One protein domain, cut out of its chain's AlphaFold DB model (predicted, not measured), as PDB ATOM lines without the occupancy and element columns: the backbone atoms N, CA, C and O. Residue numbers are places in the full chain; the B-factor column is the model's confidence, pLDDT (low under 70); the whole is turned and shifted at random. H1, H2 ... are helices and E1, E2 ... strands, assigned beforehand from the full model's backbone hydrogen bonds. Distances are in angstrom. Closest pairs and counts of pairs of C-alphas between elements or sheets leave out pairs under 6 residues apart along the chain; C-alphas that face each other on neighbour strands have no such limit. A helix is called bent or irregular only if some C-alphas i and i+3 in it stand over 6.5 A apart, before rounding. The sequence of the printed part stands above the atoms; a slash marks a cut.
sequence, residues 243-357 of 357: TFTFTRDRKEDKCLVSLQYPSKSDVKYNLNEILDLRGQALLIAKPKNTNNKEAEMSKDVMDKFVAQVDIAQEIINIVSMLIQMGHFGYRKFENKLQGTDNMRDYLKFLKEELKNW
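Overview. This is residues 243 to 357 of the 357 residues of an uncharacterized protein of Rhizophagus irregularis (UniProt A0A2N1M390). A small twisted sheet of four strands has one face covered by a very long helix, H2, which runs along the strands and reaches well beyond the sheet. H1 rises from the sheet and packs on H2 in a helical hairpin, while H3 also packs on H2, running the same way as it; residues 289 to 294, of which 293 and 294 belong to H2, stick out. The printed part has 115 residues, with three named helices and four named strands in the order E1 E2 E3 H1 H2 E4 H3, and its class is mixed, helices and strands. The sheet's order is E3 E2 E1 E4, antiparallel throughout. The whole is only just loose, close to compact, with a radius of gyration of the C-alphas of 16.2 A, and elongated, spanning 53 by 33 by 19 A.

Along the chain. In the sheet, E1 is residues 243 to 249, 18.5 A long, beginning at C-alpha 243 (190.349, 125.986, 201.458). E2 is residues 254 to 260, 19.8 A; E3 is residues 268 to 270; E4 is residues 334 to 338, 13.7 A. H2, residues 293 to 324, measures 47.1 A, from C-alpha 293 (193.150, 108.479, 180.468) to C-alpha 324 (174.214, 124.360, 220.544). H1 is residues 271 to 284, 19.9 A. H3 is residues 340 to 356, 24.7 A, ending at C-alpha 356 (183.616, 113.438, 225.307).

Arrangement. E1, E2 and E3 form a meander, each strand the antiparallel neighbour of the one before; E1 and E2 are a hairpin, as are E2 and E3. N 245 and O 258 are 2.8 A apart across E1 and E2, N 269 and O 259 2.8 A across E3 and E2, and N 244 and O 337 2.8 A across E1 and E4. E3 and E4 are the edge strands. H1 and H2 lie on the same face, making two layers, helices on one face of a sheet. H2 has a height over the sheet of 10.4 A and runs along the strands, at 21 degrees to E1 on the local plane; its closest C-alphas to E2 are those of Ser 320 and Lys 254, 4.5 A apart. H1 stands up from the sheet, its line rising 46 degrees. H1 touches residues 299 to 309 of H2, closest at the C-alphas of Ala 281 and Met 302, 5.3 A, with a shallow tilt of 30 degrees, opposite ways. H3 touches H2, closest at the C-alphas of Thr 340 and Gln 308, 5.7 A, with a shallow tilt of 23 degrees, the same way. H3 only grazes the sheet, with residues 342 to 346. H1 and H3 are apart. In H1, H2 and H3 every O i to N i+4 pair is within hydrogen-bond range.

Size, cuts and confidence. The two C-alphas farthest apart, those of Asn 291 and Phe 328, are 53.2 A apart. The printed part has no cut and no long link. Residues 289 to 294, of which 293 and 294 belong to H2, stand free. The mean pLDDT of the printed part is 84.2; residues 264 to 266 and 283 to 298 are under 70.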
ATOM      1  N   THR A 243     190.366 125.931 200.001       94.06
ATOM      2  CA  THR A 243     190.349 125.986 201.458       94.06
ATOM      3  C   THR A 243     188.906 126.110 201.929       94.06
ATOM      4  O   THR A 243     188.233 127.106 201.647       94.06
ATOM      5  N   PHE A 244     188.438 125.111 202.673       94.69
ATOM      6  CA  PHE A 244     187.172 125.157 203.392       94.69
ATOM      7  C   PHE A 244     187.368 125.921 204.698       94.69
ATOM      8  O   PHE A 244     188.162 125.526 205.549       94.69
ATOM      9  N   THR A 245     186.640 127.018 204.866       95.06
ATOM     10  CA  THR A 245     186.626 127.822 206.087       95.06
ATOM     11  C   THR A 245     185.301 127.618 206.804       95.06
ATOM     12  O   THR A 245     184.250 128.000 206.283       95.06
ATOM     13  N   PHE A 246     185.363 127.038 207.997       94.56
ATOM     14  CA  PHE A 246     184.231 126.809 208.883       94.56
ATOM     15  C   PHE A 246     184.189 127.897 209.949       94.56
ATOM     16  O   PHE A 246     185.210 128.194 210.567       94.56
ATOM     17  N   THR A 247     183.027 128.500 210.173       93.44
ATOM     18  CA  THR A 247     182.850 129.595 211.141       93.44
ATOM     19  C   THR A 247     181.532 129.455 211.881       93.44
ATOM     20  O   THR A 247     180.598 128.841 211.378       93.44
ATOM     21  N   ARG A 248     181.428 130.027 213.081       90.19
ATOM     22  CA  ARG A 248     180.144 130.099 213.790       90.19
ATOM     23  C   ARG A 248     179.291 131.252 213.268       90.19
ATOM     24  O   ARG A 248     179.710 132.409 213.345       90.19
ATOM     25  N   ASP A 249     178.059 130.951 212.875       88.69
ATOM     26  CA  ASP A 249     177.000 131.948 212.803       88.69
ATOM     27  C   ASP A 249     176.503 132.281 214.210       88.69
ATOM     28  O   ASP A 249     176.040 131.419 214.956       88.69
ATOM     29  N   ARG A 250     176.599 133.558 214.577       82.56
ATOM     30  CA  ARG A 250     176.129 134.060 215.872       82.56
ATOM     31  C   ARG A 250     174.616 134.243 215.925       82.56
ATOM     32  O   ARG A 250     174.097 134.430 217.018       82.56
ATOM     33  N   LYS A 251     173.930 134.279 214.778       82.69
ATOM     34  CA  LYS A 251     172.475 134.456 214.722       82.69
ATOM     35  C   LYS A 251     171.750 133.130 214.882       82.69
ATOM     36  O   LYS A 251     170.836 133.047 215.694       82.69
ATOM     37  N   GLU A 252     172.160 132.114 214.127       82.12
ATOM     38  CA  GLU A 252     171.506 130.803 214.145       82.12
ATOM     39  C   GLU A 252     172.174 129.772 215.064       82.12
ATOM     40  O   GLU A 252     171.669 128.658 215.177       82.12
ATOM     41  N   ASP A 253     173.302 130.112 215.702       84.94
ATOM     42  CA  ASP A 253     174.112 129.178 216.500       84.94
ATOM     43  C   ASP A 253     174.454 127.890 215.730       84.94
ATOM     44  O   ASP A 253     174.410 126.771 216.248       84.94
ATOM     45  N   LYS A 254     174.817 128.065 214.457       89.12
ATOM     46  CA  LYS A 254     175.203 126.993 213.535       89.12
ATOM     47  C   LYS A 254     176.595 127.218 212.968       89.12
ATOM     48  O   LYS A 254     177.140 128.321 213.002       89.12
ATOM     49  N   CYS A 255     177.163 126.156 212.420       90.88
ATOM     50  CA  CYS A 255     178.382 126.217 211.632       90.88
ATOM     51  C   CYS A 255     178.060 126.637 210.189       90.88
ATOM     52  O   CYS A 255     177.213 126.036 209.533       90.88
ATOM     53  N   LEU A 256     178.755 127.653 209.687       91.69
ATOM     54  CA  LEU A 256     178.776 128.044 208.282       91.69
ATOM     55  C   LEU A 256     180.052 127.532 207.635       91.69
ATOM     56  O   LEU A 256     181.113 127.540 208.261       91.69
ATOM     57  N   VAL A 257     179.961 127.188 206.356       93.94
ATOM     58  CA  VAL A 257     181.119 126.854 205.534       93.94
ATOM     59  C   VAL A 257     181.228 127.814 204.361       93.94
ATOM     60  O   VAL A 257     180.229 128.267 203.799       93.94
ATOM     61  N   SER A 258     182.463 128.106 203.979       93.75
ATOM     62  CA  SER A 258     182.773 128.712 202.692       93.75
ATOM     63  C   SER A 258     183.994 128.046 202.079       93.75
ATOM     64  O   SER A 258     184.888 127.617 202.805       93.75
ATOM     65  N   LEU A 259     184.029 127.958 200.759       93.12
ATOM     66  CA  LEU A 259     185.133 127.389 199.996       93.12
ATOM     67  C   LEU A 259     185.779 128.503 199.179       93.12
ATOM     68  O   LEU A 259     185.094 129.205 198.442       93.12
ATOM     69  N   GLN A 260     187.092 128.662 199.296       91.88
ATOM     70  CA  GLN A 260     187.844 129.661 198.538       91.88
ATOM     71  C   GLN A 260     189.089 129.029 197.931       91.88
ATOM     72  O   GLN A 260     189.758 128.239 198.592       91.88
ATOM     73  N   TYR A 261     189.431 129.406 196.703       87.94
ATOM     74  CA  TYR A 261     190.719 129.080 196.095       87.94
ATOM     75  C   TYR A 261     191.304 130.309 195.383       87.94
ATOM     76  O   TYR A 261     190.544 131.148 194.884       87.94
ATOM     77  N   PRO A 262     192.642 130.428 195.303       75.81
ATOM     78  CA  PRO A 262     193.289 131.528 194.599       75.81
ATOM     79  C   PRO A 262     192.903 131.507 193.120       75.81
ATOM     80  O   PRO A 262     193.118 130.521 192.415       75.81
ATOM     81  N   SER A 263     192.317 132.597 192.640       74.25
ATOM     82  CA  SER A 263     191.963 132.790 191.232       74.25
ATOM     83  C   SER A 263     192.043 134.275 190.896       74.25
ATOM     84  O   SER A 263     192.099 135.111 191.792       74.25
ATOM     85  N   LYS A 264     192.026 134.635 189.606       64.94
ATOM     86  CA  LYS A 264     192.112 136.044 189.170       64.94
ATOM     87  C   LYS A 264     191.015 136.949 189.760       64.94
ATOM     88  O   LYS A 264     191.163 138.164 189.711       64.94
ATOM     89  N   SER A 265     189.936 136.368 190.280       64.19
ATOM     90  CA  SER A 265     188.781 137.061 190.854       64.19
ATOM     91  C   SER A 265     188.517 136.719 192.329       64.19
ATOM     92  O   SER A 265     187.447 137.065 192.814       64.19
ATOM     93  N   ASP A 266     189.435 136.024 193.022       67.44
ATOM     94  CA  ASP A 266     189.288 135.582 194.425       67.44
ATOM     95  C   ASP A 266     187.890 135.018 194.751       67.44
ATOM     96  O   ASP A 266     187.168 135.502 195.624       67.44
ATOM     97  N   VAL A 267     187.489 133.978 194.013       76.19
ATOM     98  CA  VAL A 267     186.150 133.384 194.133       76.19
ATOM     99  C   VAL A 267     185.957 132.704 195.493       76.19
ATOM    100  O   VAL A 267     186.762 131.863 195.904       76.19
ATOM    101  N   LYS A 268     184.850 133.037 196.166       87.56
ATOM    102  CA  LYS A 268     184.408 132.439 197.429       87.56
ATOM    103  C   LYS A 268     182.998 131.875 197.268       87.56
ATOM    104  O   LYS A 268     182.085 132.626 196.952       87.56
ATOM    105  N   TYR A 269     182.844 130.586 197.540       88.00
ATOM    106  CA  TYR A 269     181.582 129.857 197.456       88.00
ATOM    107  C   TYR A 269     180.968 129.665 198.843       88.00
ATOM    108  O   TYR A 269     181.676 129.349 199.806       88.00
ATOM    109  N   ASN A 270     179.657 129.839 198.953       91.56
ATOM    110  CA  ASN A 270     178.862 129.513 200.136       91.56
ATOM    111  C   ASN A 270     178.351 128.057 200.090       91.56
ATOM    112  O   ASN A 270     178.553 127.349 199.109       91.56
ATOM    113  N   LEU A 271     177.679 127.596 201.152       89.19
ATOM    114  CA  LEU A 271     177.189 126.214 201.240       89.19
ATOM    115  C   LEU A 271     176.279 125.806 200.067       89.19
ATOM    116  O   LEU A 271     176.451 124.715 199.534       89.19
ATOM    117  N   ASN A 272     175.345 126.661 199.645       82.44
ATOM    118  CA  ASN A 272     174.411 126.328 198.566       82.44
ATOM    119  C   ASN A 272     175.146 126.169 197.233       82.44
ATOM    120  O   ASN A 272     174.908 125.210 196.510       82.44
ATOM    121  N   GLU A 273     176.089 127.065 196.947       85.44
ATOM    122  CA  GLU A 273     176.910 126.998 195.733       85.44
ATOM    123  C   GLU A 273     177.841 125.774 195.743       85.44
ATOM    124  O   GLU A 273     178.072 125.151 194.710       85.44
ATOM    125  N   ILE A 274     178.354 125.381 196.914       89.06
ATOM    126  CA  ILE A 274     179.143 124.150 197.071       89.06
ATOM    127  C   ILE A 274     178.274 122.909 196.804       89.06
ATOM    128  O   ILE A 274     178.729 121.969 196.150       89.06
ATOM    129  N   LEU A 275     177.035 122.888 197.305       82.25
ATOM    130  CA  LEU A 275     176.097 121.783 197.093       82.25
ATOM    131  C   LEU A 275     175.648 121.679 195.632       82.25
ATOM    132  O   LEU A 275     175.528 120.565 195.120       82.25
ATOM    133  N   ASP A 276     175.466 122.809 194.956       76.44
ATOM    134  CA  ASP A 276     175.192 122.853 193.521       76.44
ATOM    135  C   ASP A 276     176.358 122.254 192.713       76.44
ATOM    136  O   ASP A 276     176.179 121.283 191.970       76.44
ATOM    137  N   LEU A 277     177.593 122.704 192.973       84.00
ATOM    138  CA  LEU A 277     178.793 122.122 192.359       84.00
ATOM    139  C   LEU A 277     178.924 120.619 192.642       84.00
ATOM    140  O   LEU A 277     179.364 119.865 191.772       84.00
ATOM    141  N   ARG A 278     178.529 120.154 193.836       84.12
ATOM    142  CA  ARG A 278     178.495 118.722 194.177       84.12
ATOM    143  C   ARG A 278     177.465 117.972 193.328       84.12
ATOM    144  O   ARG A 278     177.756 116.869 192.864       84.12
ATOM    145  N   GLY A 279     176.281 118.546 193.123       75.44
ATOM    146  CA  GLY A 279     175.252 117.996 192.239       75.44
ATOM    147  C   GLY A 279     175.769 117.829 190.809       75.44
ATOM    148  O   GLY A 279     175.680 116.740 190.240       75.44
ATOM    149  N   GLN A 280     176.414 118.866 190.273       76.88
ATOM    150  CA  GLN A 280     177.026 118.833 188.942       76.88
ATOM    151  C   GLN A 280     178.175 117.813 188.857       76.88
ATOM    152  O   GLN A 280     178.255 117.053 187.890       76.88
ATOM    153  N   ALA A 281     179.021 117.713 189.890       80.38
ATOM    154  CA  ALA A 281     180.104 116.730 189.956       80.38
ATOM    155  C   ALA A 281     179.590 115.285 189.826       80.38
ATOM    156  O   ALA A 281     180.141 114.497 189.057       80.38
ATOM    157  N   LEU A 282     178.497 114.949 190.520       74.06
ATOM    158  CA  LEU A 282     177.863 113.625 190.462       74.06
ATOM    159  C   LEU A 282     177.302 113.290 189.074       74.06
ATOM    160  O   LEU A 282     177.291 112.125 188.672       74.06
ATOM    161  N   LEU A 283     176.824 114.296 188.342       68.44
ATOM    162  CA  LEU A 283     176.324 114.124 186.980       68.44
ATOM    163  C   LEU A 283     177.474 113.896 185.995       68.44
ATOM    164  O   LEU A 283     177.382 112.998 185.155       68.44
ATOM    165  N   ILE A 284     178.576 114.635 186.152       69.31
ATOM    166  CA  ILE A 284     179.778 114.523 185.312       69.31
ATOM    167  C   ILE A 284     180.544 113.215 185.583       69.31
ATOM    168  O   ILE A 284     181.090 112.626 184.650       69.31
ATOM    169  N   ALA A 285     180.573 112.731 186.830       66.44
ATOM    170  CA  ALA A 285     181.292 111.517 187.235       66.44
ATOM    171  C   ALA A 285     180.681 110.204 186.699       66.44
ATOM    172  O   ALA A 285     181.315 109.142 186.779       66.44
ATOM    173  N   LYS A 286     179.460 110.242 186.142       63.50
ATOM    174  CA  LYS A 286     178.839 109.059 185.526       63.50
ATOM    175  C   LYS A 286     179.713 108.550 184.369       63.50
ATOM    176  O   LYS A 286     180.177 109.346 183.553       63.50
ATOM    177  N   PRO A 287     179.955 107.229 184.275       52.06
ATOM    178  CA  PRO A 287     180.922 106.687 183.331       52.06
ATOM    179  C   PRO A 287     180.531 107.008 181.883       52.06
ATOM    180  O   PRO A 287     179.470 106.605 181.408       52.06
ATOM    181  N   LYS A 288     181.425 107.703 181.170       53.75
ATOM    182  CA  LYS A 288     181.458 107.716 179.704       53.75
ATOM    183  C   LYS A 288     182.174 106.426 179.272       53.75
ATOM    184  O   LYS A 288     183.241 106.128 179.806       53.75
ATOM    185  N   ASN A 289     181.595 105.644 178.352       44.81
ATOM    186  CA  ASN A 289     182.180 104.412 177.781       44.81
ATOM    187  C   ASN A 289     183.390 104.726 176.872       44.81
ATOM    188  O   ASN A 289     183.441 104.348 175.705       44.81
ATOM    189  N   THR A 290     184.363 105.467 177.386       46.31
ATOM    190  CA  THR A 290     185.529 105.938 176.645       46.31
ATOM    191  C   THR A 290     186.779 105.583 177.431       46.31
ATOM    192  O   THR A 290     187.016 106.143 178.500       46.31
ATOM    193  N   ASN A 291     187.582 104.666 176.880       43.62
ATOM    194  CA  ASN A 291     188.903 104.261 177.375       43.62
ATOM    195  C   ASN A 291     189.930 105.390 177.172       43.62
ATOM    196  O   ASN A 291     190.881 105.241 176.407       43.62
ATOM    197  N   ASN A 292     189.715 106.546 177.801       51.66
ATOM    198  CA  ASN A 292     190.596 107.698 177.671       51.66
ATOM    199  C   ASN A 292     191.137 108.119 179.044       51.66
ATOM    200  O   ASN A 292     190.364 108.365 179.970       51.66
ATOM    201  N   LYS A 293     192.466 108.217 179.182       54.31
ATOM    202  CA  LYS A 293     193.150 108.479 180.468       54.31
ATOM    203  C   LYS A 293     192.775 109.834 181.085       54.31
ATOM    204  O   LYS A 293     192.742 109.976 182.303       54.31
ATOM    205  N   GLU A 294     192.442 110.822 180.256       54.78
ATOM    206  CA  GLU A 294     191.952 112.129 180.718       54.78
ATOM    207  C   GLU A 294     190.552 112.051 181.343       54.78
ATOM    208  O   GLU A 294     190.264 112.757 182.311       54.78
ATOM    209  N   ALA A 295     189.692 111.159 180.839       56.81
ATOM    210  CA  ALA A 295     188.367 110.929 181.410       56.81
ATOM    211  C   ALA A 295     188.464 110.251 182.787       56.81
ATOM    212  O   ALA A 295     187.689 110.563 183.688       56.81
ATOM    213  N   GLU A 296     189.460 109.381 182.969       54.81
ATOM    214  CA  GLU A 296     189.731 108.691 184.233       54.81
ATOM    215  C   GLU A 296     190.260 109.652 185.312       54.81
ATOM    216  O   GLU A 296     189.735 109.671 186.426       54.81
ATOM    217  N   MET A 297     191.199 110.546 184.966       55.84
ATOM    218  CA  MET A 297     191.652 111.605 185.883       55.84
ATOM    219  C   MET A 297     190.542 112.608 186.223       55.84
ATOM    220  O   MET A 297     190.464 113.081 187.355       55.84
ATOM    221  N   SER A 298     189.661 112.927 185.268       68.00
ATOM    222  CA  SER A 298     188.514 113.800 185.533       68.00
ATOM    223  C   SER A 298     187.529 113.168 186.515       68.00
ATOM    224  O   SER A 298     186.949 113.890 187.319       68.00
ATOM    225  N   LYS A 299     187.330 111.847 186.468       77.38
ATOM    226  CA  LYS A 299     186.414 111.148 187.373       77.38
ATOM    227  C   LYS A 299     186.935 111.127 188.810       77.38
ATOM    228  O   LYS A 299     186.195 111.487 189.717       77.38
ATOM    229  N   ASP A 300     188.212 110.800 189.005       83.19
ATOM    230  CA  ASP A 300     188.846 110.801 190.332       83.19
ATOM    231  C   ASP A 300     188.758 112.180 191.009       83.19
ATOM    232  O   ASP A 300     188.461 112.283 192.197       83.19
ATOM    233  N   VAL A 301     188.942 113.262 190.243       85.50
ATOM    234  CA  VAL A 301     188.788 114.634 190.756       85.50
ATOM    235  C   VAL A 301     187.340 114.930 191.164       85.50
ATOM    236  O   VAL A 301     187.124 115.520 192.222       85.50
ATOM    237  N   MET A 302     186.351 114.504 190.373       86.62
ATOM    238  CA  MET A 302     184.930 114.692 190.705       86.62
ATOM    239  C   MET A 302     184.537 113.911 191.962       86.62
ATOM    240  O   MET A 302     183.938 114.478 192.874       86.62
ATOM    241  N   ASP A 303     184.941 112.643 192.051       88.06
ATOM    242  CA  ASP A 303     184.667 111.782 193.206       88.06
ATOM    243  C   ASP A 303     185.343 112.327 194.477       88.06
ATOM    244  O   ASP A 303     184.742 112.351 195.556       88.06
ATOM    245  N   LYS A 304     186.571 112.854 194.355       90.88
ATOM    246  CA  LYS A 304     187.265 113.547 195.451       90.88
ATOM    247  C   LYS A 304     186.518 114.784 195.921       90.88
ATOM    248  O   LYS A 304     186.435 114.996 197.130       90.88
ATOM    249  N   PHE A 305     185.983 115.590 195.005       92.56
ATOM    250  CA  PHE A 305     185.202 116.766 195.376       92.56
ATOM    251  C   PHE A 305     183.926 116.380 196.123       92.56
ATOM    252  O   PHE A 305     183.665 116.919 197.196       92.56
ATOM    253  N   VAL A 306     183.179 115.395 195.616       90.75
ATOM    254  CA  VAL A 306     181.979 114.871 196.288       90.75
ATOM    255  C   VAL A 306     182.315 114.423 197.712       90.75
ATOM    256  O   VAL A 306     181.649 114.842 198.657       90.75
ATOM    257  N   ALA A 307     183.404 113.668 197.886       92.19
ATOM    258  CA  ALA A 307     183.856 113.231 199.202       92.19
ATOM    259  C   ALA A 307     184.236 114.401 200.132       92.19
ATOM    260  O   ALA A 307     183.919 114.363 201.320       92.19
ATOM    261  N   GLN A 308     184.902 115.445 199.622       93.31
ATOM    262  CA  GLN A 308     185.229 116.640 200.413       93.31
ATOM    263  C   GLN A 308     183.969 117.366 200.896       93.31
ATOM    264  O   GLN A 308     183.905 117.759 202.062       93.31
ATOM    265  N   VAL A 309     182.961 117.518 200.031       93.25
ATOM    266  CA  VAL A 309     181.699 118.177 200.397       93.25
ATOM    267  C   VAL A 309     180.901 117.339 201.398       93.25
ATOM    268  O   VAL A 309     180.370 117.897 202.358       93.25
ATOM    269  N   ASP A 310     180.880 116.012 201.251       93.00
ATOM    270  CA  ASP A 310     180.228 115.113 202.215       93.00
ATOM    271  C   ASP A 310     180.865 115.228 203.609       93.00
ATOM    272  O   ASP A 310     180.167 115.397 204.612       93.00
ATOM    273  N   ILE A 311     182.203 115.245 203.674       95.00
ATOM    274  CA  ILE A 311     182.941 115.468 204.924       95.00
ATOM    275  C   ILE A 311     182.635 116.860 205.496       95.00
ATOM    276  O   ILE A 311     182.413 116.989 206.701       95.00
ATOM    277  N   ALA A 312     182.600 117.904 204.660       94.75
ATOM    278  CA  ALA A 312     182.266 119.256 205.101       94.75
ATOM    279  C   ALA A 312     180.866 119.321 205.727       94.75
ATOM    280  O   ALA A 312     180.692 119.957 206.766       94.75
ATOM    281  N   GLN A 313     179.886 118.631 205.140       94.75
ATOM    282  CA  GLN A 313     178.526 118.571 205.667       94.75
ATOM    283  C   GLN A 313     178.477 117.876 207.035       94.75
ATOM    284  O   GLN A 313     177.803 118.359 207.948       94.75
ATOM    285  N   GLU A 314     179.231 116.788 207.221       95.56
ATOM    286  CA  GLU A 314     179.355 116.139 208.532       95.56
ATOM    287  C   GLU A 314     180.022 117.049 209.575       95.56
ATOM    288  O   GLU A 314     179.544 117.132 210.709       95.56
ATOM    289  N   ILE A 315     181.083 117.775 209.196       95.00
ATOM    290  CA  ILE A 315     181.743 118.762 210.066       95.00
ATOM    291  C   ILE A 315     180.744 119.843 210.498       95.00
ATOM    292  O   ILE A 315     180.655 120.152 211.685       95.00
ATOM    293  N   ILE A 316     179.967 120.394 209.559       93.88
ATOM    294  CA  ILE A 316     178.936 121.405 209.846       93.88
ATOM    295  C   ILE A 316     177.946 120.885 210.884       93.88
ATOM    296  O   ILE A 316     177.638 121.598 211.841       93.88
ATOM    297  N   ASN A 317     177.478 119.647 210.722       93.81
ATOM    298  CA  ASN A 317     176.505 119.043 211.626       93.81
ATOM    299  C   ASN A 317     177.078 118.888 213.043       93.81
ATOM    300  O   ASN A 317     176.475 119.376 213.997       93.81
ATOM    301  N   ILE A 318     178.265 118.287 213.183       94.50
ATOM    302  CA  ILE A 318     178.890 118.050 214.495       94.50
ATOM    303  C   ILE A 318     179.238 119.366 215.193       94.50
ATOM    304  O   ILE A 318     178.922 119.548 216.368       94.50
ATOM    305  N   VAL A 319     179.846 120.314 214.475       93.44
ATOM    306  CA  VAL A 319     180.204 121.617 215.049       93.44
ATOM    307  C   VAL A 319     178.954 122.388 215.470       93.44
ATOM    308  O   VAL A 319     178.953 123.008 216.531       93.44
ATOM    309  N   SER A 320     177.872 122.329 214.688       93.00
ATOM    310  CA  SER A 320     176.599 122.949 215.080       93.00
ATOM    311  C   SER A 320     176.048 122.330 216.368       93.00
ATOM    312  O   SER A 320     175.622 123.072 217.249       93.00
ATOM    313  N   MET A 321     176.128 121.004 216.530       93.44
ATOM    314  CA  MET A 321     175.733 120.335 217.779       93.44
ATOM    315  C   MET A 321     176.585 120.804 218.966       93.44
ATOM    316  O   MET A 321     176.033 121.215 219.983       93.44
ATOM    317  N   LEU A 322     177.914 120.835 218.823       92.56
ATOM    318  CA  LEU A 322     178.831 121.324 219.864       92.56
ATOM    319  C   LEU A 322     178.534 122.781 220.262       92.56
ATOM    320  O   LEU A 322     178.529 123.119 221.448       92.56
ATOM    321  N   ILE A 323     178.248 123.645 219.284       91.44
ATOM    322  CA  ILE A 323     177.861 125.043 219.517       91.44
ATOM    323  C   ILE A 323     176.560 125.121 220.324       91.44
ATOM    324  O   ILE A 323     176.509 125.844 221.323       91.44
ATOM    325  N   GLN A 324     175.537 124.371 219.912       90.69
ATOM    326  CA  GLN A 324     174.214 124.360 220.544       90.69
ATOM    327  C   GLN A 324     174.245 123.762 221.955       90.69
ATOM    328  O   GLN A 324     173.523 124.223 222.836       90.69
ATOM    329  N   MET A 325     175.138 122.802 222.205       91.06
ATOM    330  CA  MET A 325     175.406 122.243 223.537       91.06
ATOM    331  C   MET A 325     176.241 123.177 224.428       91.06
ATOM    332  O   MET A 325     176.539 122.843 225.573       91.06
ATOM    333  N   GLY A 326     176.630 124.352 223.925       88.81
ATOM    334  CA  GLY A 326     177.337 125.366 224.701       88.81
ATOM    335  C   GLY A 326     178.836 125.114 224.866       88.81
ATOM    336  O   GLY A 326     179.444 125.733 225.744       88.81
ATOM    337  N   HIS A 327     179.445 124.268 224.027       90.06
ATOM    338  CA  HIS A 327     180.871 123.952 224.108       90.06
ATOM    339  C   HIS A 327     181.724 125.228 224.010       90.06
ATOM    340  O   HIS A 327     181.699 125.968 223.018       90.06
ATOM    341  N   PHE A 328     182.504 125.504 225.060       86.81
ATOM    342  CA  PHE A 328     183.209 126.780 225.223       86.81
ATOM    343  C   PHE A 328     184.224 127.053 224.107       86.81
ATOM    344  O   PHE A 328     184.364 128.205 223.682       86.81
ATOM    345  N   GLY A 329     184.871 125.999 223.593       84.69
ATOM    346  CA  GLY A 329     185.838 126.080 222.493       84.69
ATOM    347  C   GLY A 329     185.256 126.644 221.192       84.69
ATOM    348  O   GLY A 329     185.975 127.271 220.420       84.69
ATOM    349  N   TYR A 330     183.937 126.538 220.988       88.00
ATOM    350  CA  TYR A 330     183.279 126.937 219.740       88.00
ATOM    351  C   TYR A 330     182.613 128.325 219.803       88.00
ATOM    352  O   TYR A 330     181.831 128.709 218.931       88.00
ATOM    353  N   ARG A 331     182.918 129.134 220.827       81.94
ATOM    354  CA  ARG A 331     182.379 130.508 220.958       81.94
ATOM    355  C   ARG A 331     182.959 131.499 219.948       81.94
ATOM    356  O   ARG A 331     182.248 132.395 219.500       81.94
ATOM    357  N   LYS A 332     184.232 131.342 219.580       83.00
ATOM    358  CA  LYS A 332     184.930 132.131 218.546       83.00
ATOM    359  C   LYS A 332     185.538 131.197 217.498       83.00
ATOM    360  O   LYS A 332     186.727 131.262 217.218       83.00
ATOM    361  N   PHE A 333     184.717 130.278 217.003       87.81
ATOM    362  CA  PHE A 333     185.160 129.233 216.095       87.81
ATOM    363  C   PHE A 333     185.441 129.775 214.690       87.81
ATOM    364  O   PHE A 333     184.544 130.320 214.042       87.81
ATOM    365  N   GLU A 334     186.672 129.568 214.235       91.75
ATOM    366  CA  GLU A 334     187.089 129.638 212.839       91.75
ATOM    367  C   GLU A 334     188.097 128.511 212.611       91.75
ATOM    368  O   GLU A 334     189.074 128.398 213.354       91.75
ATOM    369  N   ASN A 335     187.870 127.671 211.604       93.25
ATOM    370  CA  ASN A 335     188.827 126.642 211.213       93.25
ATOM    371  C   ASN A 335     188.956 126.569 209.692       93.25
ATOM    372  O   ASN A 335     187.957 126.646 208.978       93.25
ATOM    373  N   LYS A 336     190.186 126.410 209.203       94.38
ATOM    374  CA  LYS A 336     190.518 126.356 207.777       94.38
ATOM    375  C   LYS A 336     191.134 125.008 207.458       94.38
ATOM    376  O   LYS A 336     192.158 124.647 208.028       94.38
ATOM    377  N   LEU A 337     190.512 124.283 206.538       93.56
ATOM    378  CA  LEU A 337     190.937 122.955 206.122       93.56
ATOM    379  C   LEU A 337     191.184 122.947 204.619       93.56
ATOM    380  O   LEU A 337     190.360 123.423 203.840       93.56
ATOM    381  N   GLN A 338     192.313 122.376 204.222       92.38
ATOM    382  CA  GLN A 338     192.677 122.166 202.826       92.38
ATOM    383  C   GLN A 338     193.067 120.703 202.636       92.38
ATOM    384  O   GLN A 338     193.837 120.161 203.431       92.38
ATOM    385  N   GLY A 339     192.563 120.081 201.571       88.94
ATOM    386  CA  GLY A 339     192.835 118.685 201.237       88.94
ATOM    387  C   GLY A 339     191.950 117.678 201.980       88.94
ATOM    388  O   GLY A 339     191.585 117.855 203.143       88.94
ATOM    389  N   THR A 340     191.618 116.587 201.288       90.12
ATOM    390  CA  THR A 340     190.650 115.581 201.753       90.12
ATOM    391  C   THR A 340     191.088 114.878 203.039       90.12
ATOM    392  O   THR A 340     190.258 114.635 203.914       90.12
ATOM    393  N   ASP A 341     192.379 114.571 203.184       91.56
ATOM    394  CA  ASP A 341     192.889 113.846 204.354       91.56
ATOM    395  C   ASP A 341     192.808 114.696 205.628       91.56
ATOM    396  O   ASP A 341     192.280 114.233 206.637       91.56
ATOM    397  N   ASN A 342     193.184 115.976 205.546       92.19
ATOM    398  CA  ASN A 342     193.061 116.918 206.662       92.19
ATOM    399  C   ASN A 342     191.601 117.093 207.103       92.19
ATOM    400  O   ASN A 342     191.313 117.134 208.299       92.19
ATOM    401  N   MET A 343     190.665 117.165 206.149       93.25
ATOM    402  CA  MET A 343     189.234 117.227 206.468       93.25
ATOM    403  C   MET A 343     188.756 115.952 207.171       93.25
ATOM    404  O   MET A 343     188.004 116.031 208.143       93.25
ATOM    405  N   ARG A 344     189.214 114.775 206.723       93.25
ATOM    406  CA  ARG A 344     188.852 113.486 207.325       93.25
ATOM    407  C   ARG A 344     189.410 113.337 208.739       93.25
ATOM    408  O   ARG A 344     188.700 112.850 209.619       93.25
ATOM    409  N   ASP A 345     190.651 113.744 208.971       95.00
ATOM    410  CA  ASP A 345     191.269 113.668 210.294       95.00
ATOM    411  C   ASP A 345     190.644 114.666 211.270       95.00
ATOM    412  O   ASP A 345     190.362 114.307 212.416       95.00
ATOM    413  N   TYR A 346     190.296 115.868 210.801       95.62
ATOM    414  CA  TYR A 346     189.540 116.818 211.613       95.62
ATOM    415  C   TYR A 346     188.130 116.314 211.948       95.62
ATOM    416  O   TYR A 346     187.683 116.440 213.087       95.62
ATOM    417  N   LEU A 347     187.440 115.672 211.001       94.94
ATOM    418  CA  LEU A 347     186.142 115.047 211.264       94.94
ATOM    419  C   LEU A 347     186.237 113.950 212.340       94.94
ATOM    420  O   LEU A 347     185.357 113.864 213.196       94.94
ATOM    421  N   LYS A 348     187.293 113.122 212.334       95.19
ATOM    422  CA  LYS A 348     187.523 112.126 213.400       95.19
ATOM    423  C   LYS A 348     187.726 112.800 214.755       95.19
ATOM    424  O   LYS A 348     187.105 112.385 215.727       95.19
ATOM    425  N   PHE A 349     188.553 113.846 214.802       95.00
ATOM    426  CA  PHE A 349     188.774 114.637 216.013       95.00
ATOM    427  C   PHE A 349     187.454 115.191 216.572       95.00
ATOM    428  O   PHE A 349     187.159 114.995 217.747       95.00
ATOM    429  N   LEU A 350     186.618 115.785 215.716       94.12
ATOM    430  CA  LEU A 350     185.312 116.320 216.104       94.12
ATOM    431  C   LEU A 350     184.350 115.256 216.642       94.12
ATOM    432  O   LEU A 350     183.605 115.526 217.581       94.12
ATOM    433  N   LYS A 351     184.349 114.050 216.059       94.25
ATOM    434  CA  LYS A 351     183.517 112.934 216.540       94.25
ATOM    435  C   LYS A 351     183.916 112.499 217.950       94.25
ATOM    436  O   LYS A 351     183.038 112.239 218.767       94.25
ATOM    437  N   GLU A 352     185.215 112.445 218.241       94.56
ATOM    438  CA  GLU A 352     185.703 112.145 219.593       94.56
ATOM    439  C   GLU A 352     185.423 113.295 220.569       94.56
ATOM    440  O   GLU A 352     185.007 113.050 221.698       94.56
ATOM    441  N   GLU A 353     185.580 114.550 220.143       92.75
ATOM    442  CA  GLU A 353     185.270 115.717 220.980       92.75
ATOM    443  C   GLU A 353     183.783 115.768 221.357       92.75
ATOM    444  O   GLU A 353     183.463 115.906 222.535       92.75
ATOM    445  N   LEU A 354     182.878 115.557 220.394       92.56
ATOM    446  CA  LEU A 354     181.433 115.480 220.644       92.56
ATOM    447  C   LEU A 354     181.049 114.322 221.568       92.56
ATOM    448  O   LEU A 354     180.081 114.436 222.304       92.56
ATOM    449  N   LYS A 355     181.771 113.201 221.524       93.44
ATOM    450  CA  LYS A 355     181.511 112.062 222.410       93.44
ATOM    451  C   LYS A 355     181.983 112.318 223.845       93.44
ATOM    452  O   LYS A 355     181.422 111.746 224.776       93.44
ATOM    453  N   ASN A 356     183.045 113.104 224.005       91.75
ATOM    454  CA  ASN A 356     183.616 113.438 225.307       91.75
ATOM    455  C   ASN A 356     182.843 114.548 226.032       91.75
ATOM    456  O   ASN A 356     182.855 114.568 227.264       91.75
ATOM    457  N   TRP A 357     182.240 115.474 225.280       91.31
ATOM    458  CA  TRP A 357     181.366 116.532 225.792       91.31
ATOM    459  C   TRP A 357     179.979 115.993 226.143       91.31
ATOM    460  O   TRP A 357     179.479 116.350 227.235       91.31
TER     461      TRP A 357